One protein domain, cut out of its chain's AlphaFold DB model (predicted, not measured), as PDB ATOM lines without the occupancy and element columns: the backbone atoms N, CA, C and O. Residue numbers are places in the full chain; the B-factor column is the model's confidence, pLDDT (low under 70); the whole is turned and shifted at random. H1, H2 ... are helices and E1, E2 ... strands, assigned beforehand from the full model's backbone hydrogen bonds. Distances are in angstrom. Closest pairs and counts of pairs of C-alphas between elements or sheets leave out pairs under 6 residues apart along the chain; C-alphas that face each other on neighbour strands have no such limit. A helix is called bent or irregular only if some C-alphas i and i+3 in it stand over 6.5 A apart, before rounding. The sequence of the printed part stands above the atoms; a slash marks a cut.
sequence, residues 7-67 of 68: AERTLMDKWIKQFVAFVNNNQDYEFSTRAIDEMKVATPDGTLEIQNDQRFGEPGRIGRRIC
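What this domain is: This is residues 7 to 67 of the 68 residues of an uncharacterized protein of Penicillium subrubescens (UniProt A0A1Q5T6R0). A long helix, H1, stands beside a small hairpin of two strands, E1 and E2, coming near it with residues 8 to 15, while a tail that ends in the short helix H2 sticks out away from both with residues 58 to 67. Beyond the end of H1, residues 24 to 37 fold back to the hairpin as a long loop without a named element. The printed part has 61 residues, with two named helices and two named strands in the order H1, E1, E2, H2; the sheet, in the order E1 - E2, is antiparallel, and the class is mixed, helices and strands. The whole is loose, with a radius of gyration of the C-alphas of 15.2 A, and elongated, spanning 46 by 30 by 17 A, with the tail adding to the length.

How they stand to each other: H1, residues 7 to 23, and E1, residues 38 to 42, have one pair of C-alphas within 8 A, those of Leu 11 and Ala 42, 7.9 A apart. H1 and E2, residues 48 to 52, also have one such pair, the C-alphas of Leu 11 and Leu 48, 7.8 A apart. E1 and E2 form a hairpin with a tight link and are antiparallel, with 143 degrees between their directions. The C-alphas of Lys 40 and Ile 50, which face each other, are 4.6 A apart. Across this pair, N 39 and O 51 at 2.8 A and N 49 and O 41 at 3.0 A are within hydrogen-bond range. H2, residues 59 to 66, is apart from H1 and from E1. In H1 every O i to N i+4 pair is within hydrogen-bond range; in H2 0 of 4 are, and 1 of 5 O i to N i+3 pairs is.

Where its parts are: H1 begins at C-alpha 7, at (-2.403, 32.215, -35.544), and measures 24.7 A from first to last C-alpha. E1 begins at C-alpha 38, at (-16.944, 50.565, -29.768), and measures 13.4 A; E2 measures 13.3 A. H2 measures 13.0 A and ends at C-alpha 66, at (-42.007, 52.406, -37.083). H2 is irregular, but only just: C-alphas 59 and 62 are 6.7 A apart.

The domain as a whole: The two C-alphas farthest apart are those of Ala 7 and Cys 67, at 47.9 A. Residues 58 to 67, of which 59 to 66 belong to H2, stand free; the 51 residues without them span 32 by 30 by 13 A. The link from H1 to E1, 14 residues, is long, and that from E2 to H2, 6 residues, is short. The printed part has no cut. The mean pLDDT of the printed part is 79.1, and residues 55 to 67 are under 70.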
ATOM      1  N   ALA A   7      -2.083  30.809 -35.782       86.06
ATOM      2  CA  ALA A   7      -2.403  32.215 -35.544       86.06
ATOM      3  C   ALA A   7      -3.906  32.437 -35.311       86.06
ATOM      4  O   ALA A   7      -4.292  33.051 -34.316       86.06
ATOM      5  N   GLU A   8      -4.761  31.868 -36.165       86.44
ATOM      6  CA  GLU A   8      -6.220  31.942 -36.003       86.44
ATOM      7  C   GLU A   8      -6.674  31.287 -34.697       86.44
ATOM      8  O   GLU A   8      -7.551  31.806 -34.007       86.44
ATOM      9  N   ARG A   9      -6.042  30.177 -34.301       90.00
ATOM     10  CA  ARG A   9      -6.341  29.517 -33.029       90.00
ATOM     11  C   ARG A   9      -5.978  30.392 -31.830       90.00
ATOM     12  O   ARG A   9      -6.757  30.467 -30.884       90.00
ATOM     13  N   THR A  10      -4.833  31.073 -31.865       89.81
ATOM     14  CA  THR A  10      -4.452  32.038 -30.823       89.81
ATOM     15  C   THR A  10      -5.411  33.224 -30.774       89.81
ATOM     16  O   THR A  10      -5.769  33.675 -29.685       89.81
ATOM     17  N   LEU A  11      -5.852  33.723 -31.929       88.94
ATOM     18  CA  LEU A  11      -6.830  34.802 -31.995       88.94
ATOM     19  C   LEU A  11      -8.176  34.376 -31.392       88.94
ATOM     20  O   LEU A  11      -8.727  35.099 -30.561       88.94
ATOM     21  N   MET A  12      -8.666  33.184 -31.736       88.88
ATOM     22  CA  MET A  12      -9.894  32.632 -31.158       88.88
ATOM     23  C   MET A  12      -9.783  32.418 -29.645       88.88
ATOM     24  O   MET A  12     -10.704  32.775 -28.916       88.88
ATOM     25  N   ASP A  13      -8.654  31.905 -29.147       90.88
ATOM     26  CA  ASP A  13      -8.432  31.722 -27.705       90.88
ATOM     27  C   ASP A  13      -8.464  33.060 -26.944       90.88
ATOM     28  O   ASP A  13      -9.102  33.174 -25.896       90.88
ATOM     29  N   LYS A  14      -7.850  34.112 -27.504       88.62
ATOM     30  CA  LYS A  14      -7.923  35.472 -26.942       88.62
ATOM     31  C   LYS A  14      -9.360  36.000 -26.910       88.62
ATOM     32  O   LYS A  14      -9.765  36.561 -25.893       88.62
ATOM     33  N   TRP A  15     -10.122  35.804 -27.985       88.38
ATOM     34  CA  TRP A  15     -11.537  36.187 -28.056       88.38
ATOM     35  C   TRP A  15     -12.388  35.466 -27.011       88.38
ATOM     36  O   TRP A  15     -13.153  36.103 -26.288       88.38
ATOM     37  N   ILE A  16     -12.238  34.146 -26.895       90.31
ATOM     38  CA  ILE A  16     -13.012  33.334 -25.952       90.31
ATOM     39  C   ILE A  16     -12.699  33.749 -24.515       90.31
ATOM     40  O   ILE A  16     -13.619  33.911 -23.718       90.31
ATOM     41  N   LYS A  17     -11.428  33.995 -24.178       90.88
ATOM     42  CA  LYS A  17     -11.038  34.485 -22.845       90.88
ATOM     43  C   LYS A  17     -11.698  35.819 -22.498       90.88
ATOM     44  O   LYS A  17     -12.186  35.969 -21.381       90.88
ATOM     45  N   GLN A  18     -11.754  36.751 -23.452       87.94
ATOM     46  CA  GLN A  18     -12.467  38.023 -23.279       87.94
ATOM     47  C   GLN A  18     -13.957  37.788 -23.025       87.94
ATOM     48  O   GLN A  18     -14.516  38.330 -22.076       87.94
ATOM     49  N   PHE A  19     -14.591  36.932 -23.827       87.88
ATOM     50  CA  PHE A  19     -16.009  36.617 -23.676       87.88
ATOM     51  C   PHE A  19     -16.325  35.965 -22.321       87.88
ATOM     52  O   PHE A  19     -17.275  36.357 -21.646       87.88
ATOM     53  N   VAL A  20     -15.498  35.019 -21.872       92.81
ATOM     54  CA  VAL A  20     -15.644  34.375 -20.559       92.81
ATOM     55  C   VAL A  20     -15.483  35.386 -19.422       92.81
ATOM     56  O   VAL A  20     -16.262  35.354 -18.471       92.81
ATOM     57  N   ALA A  21     -14.507  36.293 -19.504       90.81
ATOM     58  CA  ALA A  21     -14.333  37.340 -18.500       90.81
ATOM     59  C   ALA A  21     -15.551  38.275 -18.432       90.81
ATOM     60  O   ALA A  21     -15.978  38.637 -17.337       90.81
ATOM     61  N   PHE A  22     -16.139  38.605 -19.586       87.62
ATOM     62  CA  PHE A  22     -17.341  39.433 -19.680       87.62
ATOM     63  C   PHE A  22     -18.550  38.755 -19.026       87.62
ATOM     64  O   PHE A  22     -19.193  39.349 -18.165       87.62
ATOM     65  N   VAL A  23     -18.822  37.490 -19.370       91.81
ATOM     66  CA  VAL A  23     -19.951  36.724 -18.807       91.81
ATOM     67  C   VAL A  23     -19.837  36.579 -17.289       91.81
ATOM     68  O   VAL A  23     -20.841  36.649 -16.587       91.81
ATOM     69  N   ASN A  24     -18.619  36.414 -16.772       93.81
ATOM     70  CA  ASN A  24     -18.379  36.301 -15.334       93.81
ATOM     71  C   ASN A  24     -18.302  37.654 -14.611       93.81
ATOM     72  O   ASN A  24     -18.026  37.670 -13.414       93.81
ATOM     73  N   ASN A  25     -18.525  38.774 -15.311       87.94
ATOM     74  CA  ASN A  25     -18.390  40.125 -14.766       87.94
ATOM     75  C   ASN A  25     -17.056  40.321 -14.018       87.94
ATOM     76  O   ASN A  25     -17.012  40.874 -12.917       87.94
ATOM     77  N   ASN A  26     -15.963  39.804 -14.588       92.38
ATOM     78  CA  ASN A  26     -14.643  39.916 -13.985       92.38
ATOM     79  C   ASN A  26     -14.195  41.387 -14.005       92.38
ATOM     80  O   ASN A  26     -13.839  41.910 -15.061       92.38
ATOM     81  N   GLN A  27     -14.214  42.039 -12.840       88.12
ATOM     82  CA  GLN A  27     -13.889  43.462 -12.704       88.12
ATOM     83  C   GLN A  27     -12.400  43.775 -12.881       88.12
ATOM     84  O   GLN A  27     -12.057  44.908 -13.204       88.12
ATOM     85  N   ASP A  28     -11.531  42.775 -12.736       89.06
ATOM     86  CA  ASP A  28     -10.087  42.920 -12.941       89.06
ATOM     87  C   ASP A  28      -9.699  42.786 -14.425       89.06
ATOM     88  O   ASP A  28      -8.532  42.933 -14.792       89.06
ATOM     89  N   TYR A  29     -10.663  42.474 -15.298       86.56
ATOM     90  CA  TYR A  29     -10.415  42.287 -16.719       86.56
ATOM     91  C   TYR A  29     -10.569  43.598 -17.495       86.56
ATOM     92  O   TYR A  29     -11.654  44.173 -17.581       86.56
ATOM     93  N   GLU A  30      -9.495  44.052 -18.141       83.50
ATOM     94  CA  GLU A  30      -9.558  45.219 -19.019       83.50
ATOM     95  C   GLU A  30     -10.103  44.827 -20.402       83.50
ATOM     96  O   GLU A  30      -9.408  44.262 -21.249       83.50
ATOM     97  N   PHE A  31     -11.372  45.152 -20.657       79.88
ATOM     98  CA  PHE A  31     -12.019  44.887 -21.946       79.88
ATOM     99  C   PHE A  31     -11.586  45.851 -23.053       79.88
ATOM    100  O   PHE A  31     -11.874  45.589 -24.216       79.88
ATOM    101  N   SER A  32     -10.862  46.922 -22.724       79.88
ATOM    102  CA  SER A  32     -10.376  47.969 -23.638       79.88
ATOM    103  C   SER A  32     -11.460  48.815 -24.330       79.88
ATOM    104  O   SER A  32     -11.166  49.954 -24.670       79.88
ATOM    105  N   THR A  33     -12.692  48.323 -24.505       81.81
ATOM    106  CA  THR A  33     -13.847  49.121 -24.956       81.81
ATOM    107  C   THR A  33     -14.401  49.956 -23.804       81.81
ATOM    108  O   THR A  33     -14.581  49.455 -22.693       81.81
ATOM    109  N   ARG A  34     -14.665  51.234 -24.063       82.25
ATOM    110  CA  ARG A  34     -15.110  52.249 -23.098       82.25
ATOM    111  C   ARG A  34     -16.425  52.909 -23.506       82.25
ATOM    112  O   ARG A  34     -17.057  53.536 -22.657       82.25
ATOM    113  N   ALA A  35     -16.835  52.764 -24.764       80.00
ATOM    114  CA  ALA A  35     -18.084  53.309 -25.284       80.00
ATOM    115  C   ALA A  35     -18.972  52.225 -25.917       80.00
ATOM    116  O   ALA A  35     -18.516  51.138 -26.264       80.00
ATOM    117  N   ILE A  36     -20.272  52.513 -26.020       80.06
ATOM    118  CA  ILE A  36     -21.281  51.568 -26.534       80.06
ATOM    119  C   ILE A  36     -21.182  51.359 -28.050       80.06
ATOM    120  O   ILE A  36     -21.609  50.333 -28.567       80.06
ATOM    121  N   ASP A  37     -20.625  52.337 -28.753       81.31
ATOM    122  CA  ASP A  37     -20.358  52.307 -30.181       81.31
ATOM    123  C   ASP A  37     -18.990  51.700 -30.506       81.31
ATOM    124  O   ASP A  37     -18.650  51.591 -31.674       81.31
ATOM    125  N   GLU A  38     -18.211  51.250 -29.523       85.19
ATOM    126  CA  GLU A  38     -16.944  50.565 -29.768       85.19
ATOM    127  C   GLU A  38     -17.147  49.049 -29.859       85.19
ATOM    128  O   GLU A  38     -17.648  48.404 -28.935       85.19
ATOM    129  N   MET A  39     -16.686  48.448 -30.955       84.94
ATOM    130  CA  MET A  39     -16.696  47.001 -31.154       84.94
ATOM    131  C   MET A  39     -15.296  46.463 -31.435       84.94
ATOM    132  O   MET A  39     -14.495  47.087 -32.134       84.94
ATOM    133  N   LYS A  40     -14.997  45.266 -30.918       86.06
ATOM    134  CA  LYS A  40     -13.758  44.560 -31.258       86.06
ATOM    135  C   LYS A  40     -13.903  43.806 -32.570       86.06
ATOM    136  O   LYS A  40     -14.864  43.064 -32.758       86.06
ATOM    137  N   VAL A  41     -12.915  43.947 -33.445       87.06
ATOM    138  CA  VAL A  41     -12.876  43.328 -34.772       87.06
ATOM    139  C   VAL A  41     -11.585  42.535 -34.917       87.06
ATOM    140  O   VAL A  41     -10.511  43.003 -34.537       87.06
ATOM    141  N   ALA A  42     -11.693  41.319 -35.448       85.31
ATOM    142  CA  ALA A  42     -10.536  40.549 -35.879       85.31
ATOM    143  C   ALA A  42     -10.099  41.029 -37.267       85.31
ATOM    144  O   ALA A  42     -10.906  41.042 -38.198       85.31
ATOM    145  N   THR A  43      -8.838  41.423 -37.405       83.88
ATOM    146  CA  THR A  43      -8.272  41.839 -38.692       83.88
ATOM    147  C   THR A  43      -7.785  40.632 -39.499       83.88
ATOM    148  O   THR A  43      -7.503  39.573 -38.923       83.88
ATOM    149  N   PRO A  44      -7.616  40.778 -40.828       78.69
ATOM    150  CA  PRO A  44      -6.964  39.762 -41.658       78.69
ATOM    151  C   PRO A  44      -5.537  39.424 -41.203       78.69
ATOM    152  O   PRO A  44      -5.080  38.304 -41.417       78.69
ATOM    153  N   ASP A  45      -4.861  40.360 -40.530       81.25
ATOM    154  CA  ASP A  45      -3.506  40.191 -39.996       81.25
ATOM    155  C   ASP A  45      -3.473  39.400 -38.675       81.25
ATOM    156  O   ASP A  45      -2.410  39.173 -38.092       81.25
ATOM    157  N   GLY A  46      -4.632  38.958 -38.174       78.50
ATOM    158  CA  GLY A  46      -4.721  38.164 -36.953       78.50
ATOM    159  C   GLY A  46      -4.608  38.996 -35.672       78.50
ATOM    160  O   GLY A  46      -4.229  38.467 -34.620       78.50
ATOM    161  N   THR A  47      -4.931  40.289 -35.735       81.44
ATOM    162  CA  THR A  47      -4.964  41.195 -34.578       81.44
ATOM    163  C   THR A  47      -6.397  41.510 -34.155       81.44
ATOM    164  O   THR A  47      -7.351  41.286 -34.899       81.44
ATOM    165  N   LEU A  48      -6.550  41.990 -32.915       83.75
ATOM    166  CA  LEU A  48      -7.815  42.506 -32.397       83.75
ATOM    167  C   LEU A  48      -7.727  44.013 -32.297       83.75
ATOM    168  O   LEU A  48      -6.862  44.528 -31.592       83.75
ATOM    169  N   GLU A  49      -8.644  44.689 -32.966       87.31
ATOM    170  CA  GLU A  49      -8.721  46.143 -32.993       87.31
ATOM    171  C   GLU A  49     -10.076  46.605 -32.479       87.31
ATOM    172  O   GLU A  49     -11.065  45.881 -32.584       87.31
ATOM    173  N   ILE A  50     -10.122  47.810 -31.916       87.25
ATOM    174  CA  ILE A  50     -11.375  48.478 -31.570       87.25
ATOM    175  C   ILE A  50     -11.743  49.390 -32.732       87.25
ATOM    176  O   ILE A  50     -10.931  50.201 -33.170       87.25
ATOM    177  N   GLN A  51     -12.968  49.253 -33.224       86.88
ATOM    178  CA  GLN A  51     -13.531  50.099 -34.265       86.88
ATOM    179  C   GLN A  51     -14.867  50.665 -33.799       86.88
ATOM    180  O   GLN A  51     -15.595  50.014 -33.051       86.88
ATOM    181  N   ASN A  52     -15.200  51.865 -34.272       84.12
ATOM    182  CA  ASN A  52     -16.510  52.453 -34.021       84.12
ATOM    183  C   ASN A  52     -17.558  51.824 -34.947       84.12
ATOM    184  O   ASN A  52     -17.414  51.845 -36.174       84.12
ATOM    185  N   ASP A  53     -18.632  51.303 -34.367       78.69
ATOM    186  CA  ASP A  53     -19.817  50.851 -35.071       78.69
ATOM    187  C   ASP A  53     -20.595  52.063 -35.595       78.69
ATOM    188  O   ASP A  53     -21.379  52.714 -34.900       78.69
ATOM    189  N   GLN A  54     -20.408  52.347 -36.881       71.75
ATOM    190  CA  GLN A  54     -21.107  53.424 -37.578       71.75
ATOM    191  C   GLN A  54     -22.640  53.284 -37.533       71.75
ATOM    192  O   GLN A  54     -23.341  54.279 -37.717       71.75
ATOM    193  N   ARG A  55     -23.184  52.084 -37.270       69.62
ATOM    194  CA  ARG A  55     -24.635  51.857 -37.155       69.62
ATOM    195  C   ARG A  55     -25.199  52.411 -35.851       69.62
ATOM    196  O   ARG A  55     -26.344  52.860 -35.841       69.62
ATOM    197  N   PHE A  56     -24.409  52.422 -34.777       62.56
ATOM    198  CA  PHE A  56     -24.821  52.978 -33.485       62.56
ATOM    199  C   PHE A  56     -24.990  54.507 -33.538       62.56
ATOM    200  O   PHE A  56     -25.851  55.062 -32.855       62.56
ATOM    201  N   GLY A  57     -24.240  55.180 -34.419       59.00
ATOM    202  CA  GLY A  57     -24.312  56.623 -34.670       59.00
ATOM    203  C   GLY A  57     -25.526  57.100 -35.482       59.00
ATOM    204  O   GLY A  57     -25.708  58.309 -35.638       59.00
ATOM    205  N   GLU A  58     -26.410  56.206 -35.949       57.25
ATOM    206  CA  GLU A  58     -27.672  56.573 -36.615       57.25
ATOM    207  C   GLU A  58     -28.933  56.388 -35.720       57.25
ATOM    208  O   GLU A  58     -29.870  55.685 -36.126       57.25
ATOM    209  N   PRO A  59     -29.089  57.070 -34.558       54.94
ATOM    210  CA  PRO A  59     -30.342  57.044 -33.786       54.94
ATOM    211  C   PRO A  59     -31.592  57.414 -34.610       54.94
ATOM    212  O   PRO A  59     -32.712  57.011 -34.299       54.94
ATOM    213  N   GLY A  60     -31.424  58.184 -35.691       52.47
ATOM    214  CA  GLY A  60     -32.528  58.748 -36.465       52.47
ATOM    215  C   GLY A  60     -33.153  57.845 -37.534       52.47
ATOM    216  O   GLY A  60     -34.161  58.240 -38.123       52.47
ATOM    217  N   ARG A  61     -32.589  56.681 -37.884       51.59
ATOM    218  CA  ARG A  61     -33.138  55.860 -38.991       51.59
ATOM    219  C   ARG A  61     -34.146  54.805 -38.550       51.59
ATOM    220  O   ARG A  61     -35.078  54.530 -39.305       51.59
ATOM    221  N   ILE A  62     -34.015  54.276 -37.336       56.22
ATOM    222  CA  ILE A  62     -34.871  53.184 -36.849       56.22
ATOM    223  C   ILE A  62     -36.248  53.719 -36.418       56.22
ATOM    224  O   ILE A  62     -37.270  53.156 -36.802       56.22
ATOM    225  N   GLY A  63     -36.308  54.888 -35.764       51.53
ATOM    226  CA  GLY A  63     -37.578  55.522 -35.370       51.53
ATOM    227  C   GLY A  63     -38.467  55.978 -36.540       51.53
ATOM    228  O   GLY A  63     -39.686  56.023 -36.411       51.53
ATOM    229  N   ARG A  64     -37.893  56.255 -37.721       48.25
ATOM    230  CA  ARG A  64     -38.642  56.737 -38.902       48.25
ATOM    231  C   ARG A  64     -39.327  55.645 -39.730       48.25
ATOM    232  O   ARG A  64     -40.077  55.979 -40.641       48.25
ATOM    233  N   ARG A  65     -39.079  54.358 -39.453       49.47
ATOM    234  CA  ARG A  65     -39.789  53.242 -40.114       49.47
ATOM    235  C   ARG A  65     -40.939  52.667 -39.294       49.47
ATOM    236  O   ARG A  65     -41.761  51.969 -39.869       49.47
ATOM    237  N   ILE A  66     -40.989  52.952 -37.993       54.53
ATOM    238  CA  ILE A  66     -42.007  52.406 -37.083       54.53
ATOM    239  C   ILE A  66     -43.212  53.362 -36.971       54.53
ATOM    240  O   ILE A  66     -44.317  52.927 -36.676       54.53
ATOM    241  N   CYS A  67     -43.032  54.648 -37.293       41.34
ATOM    242  CA  CYS A  67     -44.123  55.603 -37.491       41.34
ATOM    243  C   CYS A  67     -44.489  55.708 -38.984       41.34
ATOM    244  O   CYS A  67     -44.105  56.668 -39.654       41.34
TER     245      CYS A  67